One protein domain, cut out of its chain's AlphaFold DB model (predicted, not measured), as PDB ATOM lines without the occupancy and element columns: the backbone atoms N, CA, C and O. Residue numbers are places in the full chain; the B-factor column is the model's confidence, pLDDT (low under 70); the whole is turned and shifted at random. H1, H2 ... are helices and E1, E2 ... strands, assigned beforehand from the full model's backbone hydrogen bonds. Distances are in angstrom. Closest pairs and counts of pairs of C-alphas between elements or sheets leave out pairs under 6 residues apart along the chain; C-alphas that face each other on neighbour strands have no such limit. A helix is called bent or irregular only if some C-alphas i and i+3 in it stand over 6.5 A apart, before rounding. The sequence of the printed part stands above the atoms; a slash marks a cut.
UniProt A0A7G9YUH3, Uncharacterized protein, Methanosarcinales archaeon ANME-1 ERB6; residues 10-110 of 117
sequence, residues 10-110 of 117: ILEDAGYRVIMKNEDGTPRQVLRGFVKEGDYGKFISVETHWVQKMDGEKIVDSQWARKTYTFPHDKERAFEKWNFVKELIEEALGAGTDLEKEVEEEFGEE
ATOM      1  N   ILE A  10      37.643 -29.334 -43.303       95.00
ATOM      2  CA  ILE A  10      36.728 -29.222 -42.159       95.00
ATOM      3  C   ILE A  10      37.529 -29.447 -40.871       95.00
ATOM      4  O   ILE A  10      38.218 -30.461 -40.738       95.00
ATOM      5  N   LEU A  11      37.461 -28.485 -39.952       96.12
ATOM      6  CA  LEU A  11      38.060 -28.562 -38.620       96.12
ATOM      7  C   LEU A  11      37.052 -29.051 -37.574       96.12
ATOM      8  O   LEU A  11      37.427 -29.829 -36.704       96.12
ATOM      9  N   GLU A  12      35.793 -28.619 -37.677       96.69
ATOM     10  CA  GLU A  12      34.731 -28.940 -36.718       96.69
ATOM     11  C   GLU A  12      33.366 -29.038 -37.414       96.69
ATOM     12  O   GLU A  12      33.082 -28.273 -38.340       96.69
ATOM     13  N   ASP A  13      32.528 -29.965 -36.949       94.69
ATOM     14  CA  ASP A  13      31.102 -30.056 -37.277       94.69
ATOM     15  C   ASP A  13      30.295 -29.576 -36.064       94.69
ATOM     16  O   ASP A  13      30.262 -30.239 -35.027       94.69
ATOM     17  N   ALA A  14      29.671 -28.405 -36.193       94.81
ATOM     18  CA  ALA A  14      28.875 -27.769 -35.145       94.81
ATOM     19  C   ALA A  14      27.437 -28.326 -35.070       94.81
ATOM     20  O   ALA A  14      26.624 -27.868 -34.262       94.81
ATOM     21  N   GLY A  15      27.101 -29.305 -35.916       95.00
ATOM     22  CA  GLY A  15      25.786 -29.916 -36.014       95.00
ATOM     23  C   GLY A  15      24.915 -29.283 -37.095       95.00
ATOM     24  O   GLY A  15      25.393 -28.680 -38.058       95.00
ATOM     25  N   TYR A  16      23.598 -29.455 -36.959       96.19
ATOM     26  CA  TYR A  16      22.647 -29.065 -37.995       96.19
ATOM     27  C   TYR A  16      21.324 -28.511 -37.451       96.19
ATOM     28  O   TYR A  16      20.992 -28.654 -36.269       96.19
ATOM     29  N   ARG A  17      20.553 -27.865 -38.329       96.00
ATOM     30  CA  ARG A  17      19.162 -27.444 -38.111       96.00
ATOM     31  C   ARG A  17      18.299 -27.917 -39.273       96.00
ATOM     32  O   ARG A  17      18.721 -27.837 -40.422       96.00
ATOM     33  N   VAL A  18      17.118 -28.445 -38.966       95.44
ATOM     34  CA  VAL A  18      16.200 -28.995 -39.971       95.44
ATOM     35  C   VAL A  18      15.463 -27.856 -40.666       95.44
ATOM     36  O   VAL A  18      14.879 -27.019 -39.987       95.44
ATOM     37  N   ILE A  19      15.509 -27.844 -41.999       93.44
ATOM     38  CA  ILE A  19      14.721 -26.942 -42.849       93.44
ATOM     39  C   ILE A  19      13.428 -27.653 -43.252       93.44
ATOM     40  O   ILE A  19      12.344 -27.120 -43.060       93.44
ATOM     41  N   MET A  20      13.547 -28.883 -43.763       93.06
ATOM     42  CA  MET A  20      12.419 -29.690 -44.232       93.06
ATOM     43  C   MET A  20      12.461 -31.090 -43.634       93.06
ATOM     44  O   MET A  20      13.540 -31.664 -43.442       93.06
ATOM     45  N   LYS A  21      11.280 -31.652 -43.383       94.56
ATOM     46  CA  LYS A  21      11.084 -33.029 -42.922       94.56
ATOM     47  C   LYS A  21      10.385 -33.855 -44.001       94.56
ATOM     48  O   LYS A  21       9.675 -33.301 -44.831       94.56
ATOM     49  N   ASN A  22      10.607 -35.162 -43.978       90.25
ATOM     50  CA  ASN A  22       9.769 -36.133 -44.671       90.25
ATOM     51  C   ASN A  22       8.443 -36.315 -43.908       90.25
ATOM     52  O   ASN A  22       8.306 -35.859 -42.768       90.25
ATOM     53  N   GLU A  23       7.489 -37.024 -44.510       91.75
ATOM     54  CA  GLU A  23       6.186 -37.334 -43.895       91.75
ATOM     55  C   GLU A  23       6.316 -38.115 -42.579       91.75
ATOM     56  O   GLU A  23       5.560 -37.896 -41.637       91.75
ATOM     57  N   ASP A  24       7.328 -38.978 -42.478       89.56
ATOM     58  CA  ASP A  24       7.649 -39.752 -41.272       89.56
ATOM     59  C   ASP A  24       8.319 -38.918 -40.157       89.56
ATOM     60  O   ASP A  24       8.696 -39.441 -39.107       89.56
ATOM     61  N   GLY A  25       8.482 -37.608 -40.372       89.88
ATOM     62  CA  GLY A  25       9.088 -36.668 -39.435       89.88
ATOM     63  C   GLY A  25      10.618 -36.647 -39.447       89.88
ATOM     64  O   GLY A  25      11.213 -35.825 -38.736       89.88
ATOM     65  N   THR A  26      11.270 -37.494 -40.249       90.50
ATOM     66  CA  THR A  26      12.733 -37.507 -40.379       90.50
ATOM     67  C   THR A  26      13.241 -36.289 -41.161       90.50
ATOM     68  O   THR A  26      12.526 -35.747 -42.005       90.50
ATOM     69  N   PRO A  27      14.468 -35.796 -40.905       94.25
ATOM     70  CA  PRO A  27      15.021 -34.676 -41.665       94.25
ATOM     71  C   PRO A  27      15.212 -35.015 -43.154       94.25
ATOM     72  O   PRO A  27      15.923 -35.962 -43.477       94.25
ATOM     73  N   ARG A  28      14.650 -34.195 -44.053       94.38
ATOM     74  CA  ARG A  28      14.849 -34.262 -45.517       94.38
ATOM     75  C   ARG A  28      15.939 -33.297 -45.976       94.38
ATOM     76  O   ARG A  28      16.832 -33.661 -46.741       94.38
ATOM     77  N   GLN A  29      15.891 -32.061 -45.476       95.50
ATOM     78  CA  GLN A  29      16.861 -31.013 -45.790       95.50
ATOM     79  C   GLN A  29      17.280 -30.275 -44.520       95.50
ATOM     80  O   GLN A  29      16.451 -29.966 -43.661       95.50
ATOM     81  N   VAL A  30      18.575 -29.988 -44.400       95.25
ATOM     82  CA  VAL A  30      19.160 -29.356 -43.214       95.25
ATOM     83  C   VAL A  30      20.145 -28.248 -43.585       95.25
ATOM     84  O   VAL A  30      20.762 -28.287 -44.650       95.25
ATOM     85  N   LEU A  31      20.351 -27.299 -42.672       96.50
ATOM     86  CA  LEU A  31      21.558 -26.475 -42.617       96.50
ATOM     87  C   LEU A  31      22.576 -27.162 -41.714       96.50
ATOM     88  O   LEU A  31      22.276 -27.399 -40.545       96.50
ATOM     89  N   ARG A  32      23.772 -27.455 -42.222       95.88
ATOM     90  CA  ARG A  32      24.908 -27.950 -41.433       95.88
ATOM     91  C   ARG A  32      25.898 -26.824 -41.180       95.88
ATOM     92  O   ARG A  32      26.227 -26.084 -42.101       95.88
ATOM     93  N   GLY A  33      26.364 -26.697 -39.943       96.56
ATOM     94  CA  GLY A  33      27.369 -25.714 -39.552       96.56
ATOM     95  C   GLY A  33      28.746 -26.355 -39.440       96.56
ATOM     96  O   GLY A  33      28.921 -27.322 -38.707       96.56
ATOM     97  N   PHE A  34      29.736 -25.794 -40.123       96.44
ATOM     98  CA  PHE A  34      31.113 -26.269 -40.088       96.44
ATOM     99  C   PHE A  34      32.077 -25.140 -39.754       96.44
ATOM    100  O   PHE A  34      31.948 -24.037 -40.281       96.44
ATOM    101  N   VAL A  35      33.114 -25.439 -38.977       97.31
ATOM    102  CA  VAL A  35      34.334 -24.628 -38.977       97.31
ATOM    103  C   VAL A  35      35.275 -25.221 -40.011       97.31
ATOM    104  O   VAL A  35      35.605 -26.407 -39.953       97.31
ATOM    105  N   LYS A  36      35.708 -24.409 -40.974       96.75
ATOM    106  CA  LYS A  36      36.609 -24.818 -42.051       96.75
ATOM    107  C   LYS A  36      37.859 -23.947 -42.065       96.75
ATOM    108  O   LYS A  36      37.864 -22.824 -41.568       96.75
ATOM    109  N   GLU A  37      38.927 -24.476 -42.637       96.00
ATOM    110  CA  GLU A  37      40.182 -23.770 -42.876       96.00
ATOM    111  C   GLU A  37      40.557 -23.932 -44.343       96.00
ATOM    112  O   GLU A  37      40.548 -25.042 -44.876       96.00
ATOM    113  N   GLY A  38      40.832 -22.811 -45.000       91.69
ATOM    114  CA  GLY A  38      41.360 -22.777 -46.358       91.69
ATOM    115  C   GLY A  38      42.567 -21.851 -46.438       91.69
ATOM    116  O   GLY A  38      43.067 -21.372 -45.421       91.69
ATOM    117  N   ASP A  39      42.993 -21.538 -47.657       87.25
ATOM    118  CA  ASP A  39      44.206 -20.742 -47.901       87.25
ATOM    119  C   ASP A  39      44.129 -19.305 -47.341       87.25
ATOM    120  O   ASP A  39      45.151 -18.661 -47.119       87.25
ATOM    121  N   TYR A  40      42.918 -18.814 -47.056       83.88
ATOM    122  CA  TYR A  40      42.652 -17.485 -46.490       83.88
ATOM    123  C   TYR A  40      42.410 -17.500 -44.968       83.88
ATOM    124  O   TYR A  40      42.048 -16.476 -44.391       83.88
ATOM    125  N   GLY A  41      42.601 -18.650 -44.311       92.25
ATOM    126  CA  GLY A  41      42.410 -18.835 -42.872       92.25
ATOM    127  C   GLY A  41      41.114 -19.561 -42.501       92.25
ATOM    128  O   GLY A  41      40.478 -20.222 -43.328       92.25
ATOM    129  N   LYS A  42      40.744 -19.465 -41.216       96.31
ATOM    130  CA  LYS A  42      39.558 -20.120 -40.647       96.31
ATOM    131  C   LYS A  42      38.285 -19.326 -40.912       96.31
ATOM    132  O   LYS A  42      38.265 -18.102 -40.788       96.31
ATOM    133  N   PHE A  43      37.203 -20.040 -41.188       96.44
ATOM    134  CA  PHE A  43      35.877 -19.473 -41.401       96.44
ATOM    135  C   PHE A  43      34.785 -20.449 -40.957       96.44
ATOM    136  O   PHE A  43      35.015 -21.651 -40.828       96.44
ATOM    137  N   ILE A  44      33.589 -19.919 -40.725       97.19
ATOM    138  CA  ILE A  44      32.384 -20.699 -40.453       97.19
ATOM    139  C   ILE A  44      31.627 -20.844 -41.772       97.19
ATOM    140  O   ILE A  44      31.447 -19.867 -42.495       97.19
ATOM    141  N   SER A  45      31.195 -22.056 -42.094       96.06
ATOM    142  CA  SER A  45      30.405 -22.370 -43.283       96.06
ATOM    143  C   SER A  45      29.079 -22.981 -42.854       96.06
ATOM    144  O   SER A  45      29.074 -24.010 -42.181       96.06
ATOM    145  N   VAL A  46      27.965 -22.356 -43.225       96.50
ATOM    146  CA  VAL A  46      26.620 -22.910 -43.041       96.50
ATOM    147  C   VAL A  46      26.121 -23.385 -44.399       96.50
ATOM    148  O   VAL A  46      25.911 -22.579 -45.303       96.50
ATOM    149  N   GLU A  47      25.967 -24.693 -44.558       95.50
ATOM    150  CA  GLU A  47      25.745 -25.355 -45.845       95.50
ATOM    151  C   GLU A  47      24.392 -26.056 -45.868       95.50
ATOM    152  O   GLU A  47      24.046 -26.782 -44.934       95.50
ATOM    153  N   THR A  48      23.632 -25.886 -46.947       96.00
ATOM    154  CA  THR A  48      22.400 -26.654 -47.155       96.00
ATOM    155  C   THR A  48      22.745 -28.056 -47.645       96.00
ATOM    156  O   THR A  48      23.525 -28.216 -48.587       96.00
ATOM    157  N   HIS A  49      22.168 -29.079 -47.019       96.06
ATOM    158  CA  HIS A  49      22.376 -30.481 -47.369       96.06
ATOM    159  C   HIS A  49      21.047 -31.231 -47.493       96.06
ATOM    160  O   HIS A  49      20.158 -31.072 -46.655       96.06
ATOM    161  N   TRP A  50      20.958 -32.102 -48.497       95.12
ATOM    162  CA  TRP A  50      19.943 -33.147 -48.593       95.12
ATOM    163  C   TRP A  50      20.388 -34.355 -47.781       95.12
ATOM    164  O   TRP A  50      21.470 -34.906 -48.016       95.12
ATOM    165  N   VAL A  51      19.568 -34.770 -46.826       95.06
ATOM    166  CA  VAL A  51      19.861 -35.935 -45.989       95.06
ATOM    167  C   VAL A  51      19.622 -37.193 -46.816       95.06
ATOM    168  O   VAL A  51      18.560 -37.354 -47.403       95.06
ATOM    169  N   GLN A  52      20.629 -38.063 -46.892       95.19
ATOM    170  CA  GLN A  52      20.518 -39.354 -47.581       95.19
ATOM    171  C   GLN A  52      20.309 -40.485 -46.579       95.19
ATOM    172  O   GLN A  52      19.563 -41.427 -46.837       95.19
ATOM    173  N   LYS A  53      20.978 -40.399 -45.421       93.06
ATOM    174  CA  LYS A  53      20.894 -41.425 -44.386       93.06
ATOM    175  C   LYS A  53      21.151 -40.864 -42.991       93.06
ATOM    176  O   LYS A  53      22.101 -40.107 -42.770       93.06
ATOM    177  N   MET A  54      20.334 -41.324 -42.051       92.62
ATOM    178  CA  MET A  54      20.445 -41.060 -40.618       92.62
ATOM    179  C   MET A  54      20.868 -42.328 -39.860       92.62
ATOM    180  O   MET A  54      20.528 -43.439 -40.264       92.62
ATOM    181  N   ASP A  55      21.584 -42.145 -38.753       91.88
ATOM    182  CA  ASP A  55      21.814 -43.142 -37.703       91.88
ATOM    183  C   ASP A  55      21.445 -42.511 -36.354       91.88
ATOM    184  O   ASP A  55      22.181 -41.685 -35.800       91.88
ATOM    185  N   GLY A  56      20.232 -42.809 -35.884       89.31
ATOM    186  CA  GLY A  56      19.600 -42.075 -34.790       89.31
ATOM    187  C   GLY A  56      19.493 -40.580 -35.110       89.31
ATOM    188  O   GLY A  56      18.895 -40.188 -36.108       89.31
ATOM    189  N   GLU A  57      20.107 -39.745 -34.274       87.75
ATOM    190  CA  GLU A  57      20.133 -38.283 -34.434       87.75
ATOM    191  C   GLU A  57      21.304 -37.782 -35.300       87.75
ATOM    192  O   GLU A  57      21.488 -36.579 -35.468       87.75
ATOM    193  N   LYS A  58      22.140 -38.677 -35.843       90.25
ATOM    194  CA  LYS A  58      23.319 -38.296 -36.631       90.25
ATOM    195  C   LYS A  58      23.077 -38.477 -38.121       90.25
ATOM    196  O   LYS A  58      22.647 -39.533 -38.571       90.25
ATOM    197  N   ILE A  59      23.458 -37.469 -38.900       91.56
ATOM    198  CA  ILE A  59      23.530 -37.571 -40.360       91.56
ATOM    199  C   ILE A  59      24.815 -38.319 -40.714       91.56
ATOM    200  O   ILE A  59      25.912 -37.783 -40.542       91.56
ATOM    201  N   VAL A  60      24.680 -39.546 -41.214       92.62
ATOM    202  CA  VAL A  60      25.826 -40.363 -41.651       92.62
ATOM    203  C   VAL A  60      26.118 -40.207 -43.137       92.62
ATOM    204  O   VAL A  60      27.252 -40.422 -43.552       92.62
ATOM    205  N   ASP A  61      25.123 -39.789 -43.924       91.31
ATOM    206  CA  ASP A  61      25.304 -39.450 -45.331       91.31
ATOM    207  C   ASP A  61      24.398 -38.287 -45.754       91.31
ATOM    208  O   ASP A  61      23.223 -38.200 -45.379       91.31
ATOM    209  N   SER A  62      24.962 -37.370 -46.534       92.94
ATOM    210  CA  SER A  62      24.264 -36.183 -47.019       92.94
ATOM    211  C   SER A  62      24.923 -35.619 -48.266       92.94
ATOM    212  O   SER A  62      26.150 -35.568 -48.343       92.94
ATOM    213  N   GLN A  63      24.120 -35.073 -49.173       94.00
ATOM    214  CA  GLN A  63      24.604 -34.393 -50.369       94.00
ATOM    215  C   GLN A  63      24.490 -32.875 -50.229       94.00
ATOM    216  O   GLN A  63      23.467 -32.357 -49.789       94.00
ATOM    217  N   TRP A  64      25.541 -32.154 -50.622       89.94
ATOM    218  CA  TRP A  64      25.561 -30.692 -50.588       89.94
ATOM    219  C   TRP A  64      24.617 -30.098 -51.645       89.94
ATOM    220  O   TRP A  64      24.719 -30.407 -52.831       89.94
ATOM    221  N   ALA A  65      23.728 -29.199 -51.218       87.62
ATOM    222  CA  ALA A  65      22.687 -28.576 -52.036       87.62
ATOM    223  C   ALA A  65      23.093 -27.193 -52.595       87.62
ATOM    224  O   ALA A  65      22.243 -26.356 -52.888       87.62
ATOM    225  N   ARG A  66      24.402 -26.943 -52.753       80.12
ATOM    226  CA  ARG A  66      25.033 -25.754 -53.373       80.12
ATOM    227  C   ARG A  66      24.898 -24.417 -52.633       80.12
ATOM    228  O   ARG A  66      25.780 -23.573 -52.786       80.12
ATOM    229  N   LYS A  67      23.861 -24.197 -51.822       85.19
ATOM    230  CA  LYS A  67      23.720 -22.966 -51.025       85.19
ATOM    231  C   LYS A  67      24.641 -23.010 -49.800       85.19
ATOM    232  O   LYS A  67      24.658 -23.993 -49.057       85.19
ATOM    233  N   THR A  68      25.440 -21.957 -49.628       89.12
ATOM    234  CA  THR A  68      26.417 -21.827 -48.539       89.12
ATOM    235  C   THR A  68      26.481 -20.387 -48.054       89.12
ATOM    236  O   THR A  68      26.612 -19.469 -48.862       89.12
ATOM    237  N   TYR A  69      26.457 -20.203 -46.739       92.56
ATOM    238  CA  TYR A  69      26.716 -18.929 -46.086       92.56
ATOM    239  C   TYR A  69      28.051 -19.008 -45.354       92.56
ATOM    240  O   TYR A  69      28.221 -19.800 -44.428       92.56
ATOM    241  N   THR A  70      28.999 -18.173 -45.766       94.25
ATOM    242  CA  THR A  70      30.336 -18.136 -45.168       94.25
ATOM    243  C   THR A  70      30.462 -16.949 -44.231       94.25
ATOM    244  O   THR A  70      30.203 -15.815 -44.636       94.25
ATOM    245  N   PHE A  71      30.940 -17.171 -43.012       96.56
ATOM    246  CA  PHE A  71      31.180 -16.140 -42.006       96.56
ATOM    247  C   PHE A  71      32.639 -16.160 -41.535       96.56
ATOM    248  O   PHE A  71      33.279 -17.214 -41.555       96.56
ATOM    249  N   PRO A  72      33.192 -15.016 -41.097       95.81
ATOM    250  CA  PRO A  72      34.462 -14.992 -40.377       95.81
ATOM    251  C   PRO A  72      34.446 -15.944 -39.170       95.81
ATOM    252  O   PRO A  72      33.405 -16.151 -38.560       95.81
ATOM    253  N   HIS A  73      35.600 -16.505 -38.800       96.00
ATOM    254  CA  HIS A  73      35.722 -17.280 -37.554       96.00
ATOM    255  C   HIS A  73      35.726 -16.389 -36.298       96.00
ATOM    256  O   HIS A  73      35.483 -16.857 -35.189       96.00
ATOM    257  N   ASP A  74      36.033 -15.101 -36.456       96.56
ATOM    258  CA  ASP A  74      35.920 -14.134 -35.369       96.56
ATOM    259  C   ASP A  74      34.450 -13.931 -34.973       96.56
ATOM    260  O   ASP A  74      33.601 -13.679 -35.829       96.56
ATOM    261  N   LYS A  75      34.162 -14.040 -33.673       94.06
ATOM    262  CA  LYS A  75      32.796 -14.041 -33.143       94.06
ATOM    263  C   LYS A  75      32.062 -12.735 -33.447       94.06
ATOM    264  O   LYS A  75      30.922 -12.779 -33.901       94.06
ATOM    265  N   GLU A  76      32.691 -11.594 -33.180       97.38
ATOM    266  CA  GLU A  76      32.053 -10.283 -33.337       97.38
ATOM    267  C   GLU A  76      31.739 -10.022 -34.809       97.38
ATOM    268  O   GLU A  76      30.595  -9.730 -35.157       97.38
ATOM    269  N   ARG A  77      32.713 -10.262 -35.693       96.38
ATOM    270  CA  ARG A  77      32.536 -10.100 -37.142       96.38
ATOM    271  C   ARG A  77      31.533 -11.082 -37.746       96.38
ATOM    272  O   ARG A  77      30.860 -10.746 -38.719       96.38
ATOM    273  N   ALA A  78      31.436 -12.302 -37.214       96.19
ATOM    274  CA  ALA A  78      30.439 -13.272 -37.659       96.19
ATOM    275  C   ALA A  78      29.015 -12.773 -37.387       96.19
ATOM    276  O   ALA A  78      28.174 -12.811 -38.286       96.19
ATOM    277  N   PHE A  79      28.760 -12.269 -36.175       96.62
ATOM    278  CA  PHE A  79      27.446 -11.749 -35.799       96.62
ATOM    279  C   PHE A  79      27.121 -10.414 -36.466       96.62
ATOM    280  O   PHE A  79      25.985 -10.222 -36.882       96.62
ATOM    281  N   GLU A  80      28.101  -9.530 -36.640       97.38
ATOM    282  CA  GLU A  80      27.925  -8.298 -37.414       97.38
ATOM    283  C   GLU A  80      27.494  -8.615 -38.854       97.38
ATOM    284  O   GLU A  80      26.472  -8.122 -39.326       97.38
ATOM    285  N   LYS A  81      28.201  -9.537 -39.523       96.50
ATOM    286  CA  LYS A  81      27.813 -10.003 -40.859       96.50
ATOM    287  C   LYS A  81      26.414 -10.623 -40.873       96.50
ATOM    288  O   LYS A  81      25.671 -10.406 -41.826       96.50
ATOM    289  N   TRP A  82      26.061 -11.413 -39.860       95.75
ATOM    290  CA  TRP A  82      24.722 -11.995 -39.750       95.75
ATOM    291  C   TRP A  82      23.632 -10.929 -39.614       95.75
ATOM    292  O   TRP A  82      22.597 -11.051 -40.261       95.75
ATOM    293  N   ASN A  83      23.874  -9.873 -38.836       97.00
ATOM    294  CA  ASN A  83      22.928  -8.771 -38.703       97.00
ATOM    295  C   ASN A  83      22.693  -8.075 -40.047       97.00
ATOM    296  O   ASN A  83      21.541  -7.908 -40.421       97.00
ATOM    297  N   PHE A  84      23.743  -7.799 -40.829       95.38
ATOM    298  CA  PHE A  84      23.567  -7.255 -42.182       95.38
ATOM    299  C   PHE A  84      22.778  -8.194 -43.100       95.38
ATOM    300  O   PHE A  84      21.937  -7.747 -43.871       95.38
ATOM    301  N   VAL A  85      23.018  -9.509 -43.024       94.50
ATOM    302  CA  VAL A  85      22.218 -10.492 -43.776       94.50
ATOM    303  C   VAL A  85      20.749 -10.433 -43.353       94.50
ATOM    304  O   VAL A  85      19.875 -10.460 -44.212       94.50
ATOM    305  N   LYS A  86      20.471 -10.332 -42.048       94.25
ATOM    306  CA  LYS A  86      19.112 -10.215 -41.510       94.25
ATOM    307  C   LYS A  86      18.428  -8.933 -41.984       94.25
ATOM    308  O   LYS A  86      17.309  -9.021 -42.468       94.25
ATOM    309  N   GLU A  87      19.109  -7.793 -41.901       94.81
ATOM    310  CA  GLU A  87      18.606  -6.497 -42.374       94.81
ATOM    311  C   GLU A  87      18.262  -6.550 -43.868       94.81
ATOM    312  O   GLU A  87      17.162  -6.173 -44.254       94.81
ATOM    313  N   LEU A  88      19.135  -7.122 -44.708       95.06
ATOM    314  CA  LEU A  88      18.864  -7.288 -46.143       95.06
ATOM    315  C   LEU A  88      17.659  -8.196 -46.425       95.06
ATOM    316  O   LEU A  88      16.917  -7.953 -47.373       95.06
ATOM    317  N   ILE A  89      17.461  -9.251 -45.628       92.81
ATOM    318  CA  ILE A  89      16.277 -10.116 -45.736       92.81
ATOM    319  C   ILE A  89      15.016  -9.339 -45.338       92.81
ATOM    320  O   ILE A  89      14.007  -9.428 -46.031       92.81
ATOM    321  N   GLU A  90      15.067  -8.571 -44.249       92.44
ATOM    322  CA  GLU A  90      13.946  -7.742 -43.786       92.44
ATOM    323  C   GLU A  90      13.575  -6.660 -44.810       92.44
ATOM    324  O   GLU A  90      12.394  -6.434 -45.065       92.44
ATOM    325  N   GLU A  91      14.567  -6.028 -45.439       93.12
ATOM    326  CA  GLU A  91      14.354  -5.074 -46.530       93.12
ATOM    327  C   GLU A  91      13.737  -5.741 -47.765       93.12
ATOM    328  O   GLU A  91      12.820  -5.183 -48.366       93.12
ATOM    329  N   ALA A  92      14.206  -6.940 -48.131       91.19
ATOM    330  CA  ALA A  92      13.715  -7.674 -49.296       91.19
ATOM    331  C   ALA A  92      12.268  -8.161 -49.133       91.19
ATOM    332  O   ALA A  92      11.498  -8.096 -50.086       91.19
ATOM    333  N   LEU A  93      11.892  -8.613 -47.933       87.69
ATOM    334  CA  LEU A  93      10.521  -9.033 -47.622       87.69
ATOM    335  C   LEU A  93       9.550  -7.849 -47.501       87.69
ATOM    336  O   LEU A  93       8.342  -8.054 -47.387       87.69
ATOM    337  N   GLY A  94      10.070  -6.617 -47.512       77.94
ATOM    338  CA  GLY A  94       9.328  -5.419 -47.162       77.94
ATOM    339  C   GLY A  94       8.989  -5.433 -45.674       77.94
ATOM    340  O   GLY A  94       8.554  -6.438 -45.117       77.94
ATOM    341  N   ALA A  95       9.173  -4.314 -44.983       60.75
ATOM    342  CA  ALA A  95       8.745  -4.189 -43.595       60.75
ATOM    343  C   ALA A  95       7.203  -4.306 -43.489       60.75
ATOM    344  O   ALA A  95       6.498  -3.303 -43.466       60.75
ATOM    345  N   GLY A  96       6.699  -5.543 -43.434       55.62
ATOM    346  CA  GLY A  96       5.324  -5.938 -43.150       55.62
ATOM    347  C   GLY A  96       4.294  -5.698 -44.253       55.62
ATOM    348  O   GLY A  96       3.467  -4.814 -44.083       55.62
ATOM    349  N   THR A  97       4.236  -6.543 -45.288       51.84
ATOM    350  CA  THR A  97       2.983  -6.841 -46.022       51.84
ATOM    351  C   THR A  97       3.109  -8.156 -46.808       51.84
ATOM    352  O   THR A  97       4.029  -8.288 -47.601       51.84
ATOM    353  N   ASP A  98       2.159  -9.079 -46.599       53.22
ATOM    354  CA  ASP A  98       1.842 -10.273 -47.422       53.22
ATOM    355  C   ASP A  98       2.745 -11.532 -47.386       53.22
ATOM    356  O   ASP A  98       2.770 -12.323 -48.324       53.22
ATOM    357  N   LEU A  99       3.374 -11.835 -46.246       51.94
ATOM    358  CA  LEU A  99       4.142 -13.084 -46.041       51.94
ATOM    359  C   LEU A  99       3.330 -14.394 -46.133       51.94
ATOM    360  O   LEU A  99       3.916 -15.452 -46.344       51.94
ATOM    361  N   GLU A 100       2.008 -14.365 -45.948       48.66
ATOM    362  CA  GLU A 100       1.199 -15.598 -45.930       48.66
ATOM    363  C   GLU A 100       0.905 -16.155 -47.331       48.66
ATOM    364  O   GLU A 100       0.589 -17.333 -47.444       48.66
ATOM    365  N   LYS A 101       1.038 -15.351 -48.396       48.53
ATOM    366  CA  LYS A 101       0.644 -15.759 -49.754       48.53
ATOM    367  C   LYS A 101       1.788 -16.347 -50.589       48.53
ATOM    368  O   LYS A 101       1.541 -17.214 -51.414       48.53
ATOM    369  N   GLU A 102       3.032 -15.929 -50.348       49.00
ATOM    370  CA  GLU A 102       4.200 -16.378 -51.135       49.00
ATOM    371  C   GLU A 102       4.887 -17.638 -50.570       49.00
ATOM    372  O   GLU A 102       5.556 -18.363 -51.304       49.00
ATOM    373  N   VAL A 103       4.702 -17.952 -49.278       46.31
ATOM    374  CA  VAL A 103       5.244 -19.190 -48.674       46.31
ATOM    375  C   VAL A 103       4.567 -20.438 -49.251       46.31
ATOM    376  O   VAL A 103       5.194 -21.492 -49.329       46.31
ATOM    377  N   GLU A 104       3.312 -20.322 -49.685       47.56
ATOM    378  CA  GLU A 104       2.571 -21.411 -50.326       47.56
ATOM    379  C   GLU A 104       3.020 -21.626 -51.786       47.56
ATOM    380  O   GLU A 104       3.075 -22.766 -52.233       47.56
ATOM    381  N   GLU A 105       3.454 -20.582 -52.502       50.22
ATOM    382  CA  GLU A 105       3.925 -20.701 -53.895       50.22
ATOM    383  C   GLU A 105       5.377 -21.220 -54.003       50.22
ATOM    384  O   GLU A 105       5.640 -22.094 -54.825       50.22
ATOM    385  N   GLU A 106       6.326 -20.793 -53.151       51.47
ATOM    386  CA  GLU A 106       7.718 -21.307 -53.218       51.47
ATOM    387  C   GLU A 106       7.898 -22.725 -52.633       51.47
ATOM    388  O   GLU A 106       8.918 -23.369 -52.890       51.47
ATOM    389  N   PHE A 107       6.932 -23.232 -51.854       54.88
ATOM    390  CA  PHE A 107       6.997 -24.563 -51.225       54.88
ATOM    391  C   PHE A 107       5.831 -25.508 -51.579       54.88
ATOM    392  O   PHE A 107       5.909 -26.690 -51.237       54.88
ATOM    393  N   GLY A 108       4.769 -25.038 -52.243       47.25
ATOM    394  CA  GLY A 108       3.576 -25.832 -52.578       47.25
ATOM    395  C   GLY A 108       3.590 -26.489 -53.961       47.25
ATOM    396  O   GLY A 108       2.970 -27.537 -54.134       47.25
ATOM    397  N   GLU A 109       4.348 -25.968 -54.932       46.78
ATOM    398  CA  GLU A 109       4.363 -26.517 -56.304       46.78
ATOM    399  C   GLU A 109       5.206 -27.804 -56.485       46.78
ATOM    400  O   GLU A 109       5.289 -28.332 -57.590       46.78
ATOM    401  N   GLU A 110       5.802 -28.379 -55.429       48.09
ATOM    402  CA  GLU A 110       6.397 -29.736 -55.495       48.09
ATOM    403  C   GLU A 110       5.432 -30.862 -55.047       48.09
ATOM    404  O   GLU A 110       5.855 -32.016 -54.952       48.09
TER     405      GLU A 110
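AT A GLANCE: This is residues 10 to 110 of the 117 residues of an uncharacterized protein of Methanosarcinales archaeon ANME-1 ERB6 (UniProt A0A7G9YUH3). Picture one twisted sheet of four long, bent strands, E1 to E4, with the long helix H1 set beside its E4 edge, where residues 75 to 85 pack. From there residues 86 to 110, the rest of H1 and a short helix H2, stick out free of the sheet. The printed part has 101 residues, with four named strands and then two named helices along the chain, E1 E2 E3 E4 H1 H2; the sheet has that same strand order, antiparallel throughout, and the class is mixed, helices and strands. The whole is loose, with a radius of gyration of the C-alphas of 16.1 A, and flat, spanning 43 by 36 by 19 A.

IN THESE COORDINATES: Find C-alpha 10 at (36.728, -29.222, -42.159); here E1 begins, residues 10 to 21, 25.9 A long, and it bends by 59 degrees at residue 14. E2, residues 27 to 38, runs 29.3 A and bends by 58 degrees at residue 35. E3, residues 41 to 55, runs 32.3 A and bends by 96 degrees at residue 52. E4, residues 58 to 72, runs 26.1 A and bends by 110 degrees at residue 61. At C-alpha 75, (32.796, -14.041, -33.143), H1 begins, residues 75 to 92, 25.8 A long. H2, residues 99 to 108, covers 14.3 A and ends at C-alpha 108, (3.576, -25.832, -52.578).

HOW THE PARTS SIT: Begin in the sheet, a meander, each strand the antiparallel neighbour of the one before. In the hairpin of E1 and E2 look for N 14 and O 33, 2.8 A apart and within hydrogen-bond range. In the hairpin of E2 and E3, N 34 and O 45 are 2.8 A apart, within that range. In the hairpin of E3 and E4, N 50 and O 63 are also within it, at 2.8 A. The edge strands E1 and E4 are apart. H1 is on the sheet; its closest C-alphas to E4 are Ala 78 and Pro 72, 5.2 A. It lies over none of the strands, but only just: 2 of its 18 C-alphas fall on E4. H2 is not on the sheet and is apart from H1. In H1 every O i to N i+4 pair is within hydrogen-bond range; in H2 it is 2 of 6, beside 1 of 7 O i to N i+3 pairs.

THE WHOLE: The two C-alphas farthest apart are those of Asp 39 and Lys 101, 43.9 A. The printed part has no cut and no long link. Mean pLDDT of the printed part is 86.7, but look at residues 95 to 110: there the model's confidence is under 70.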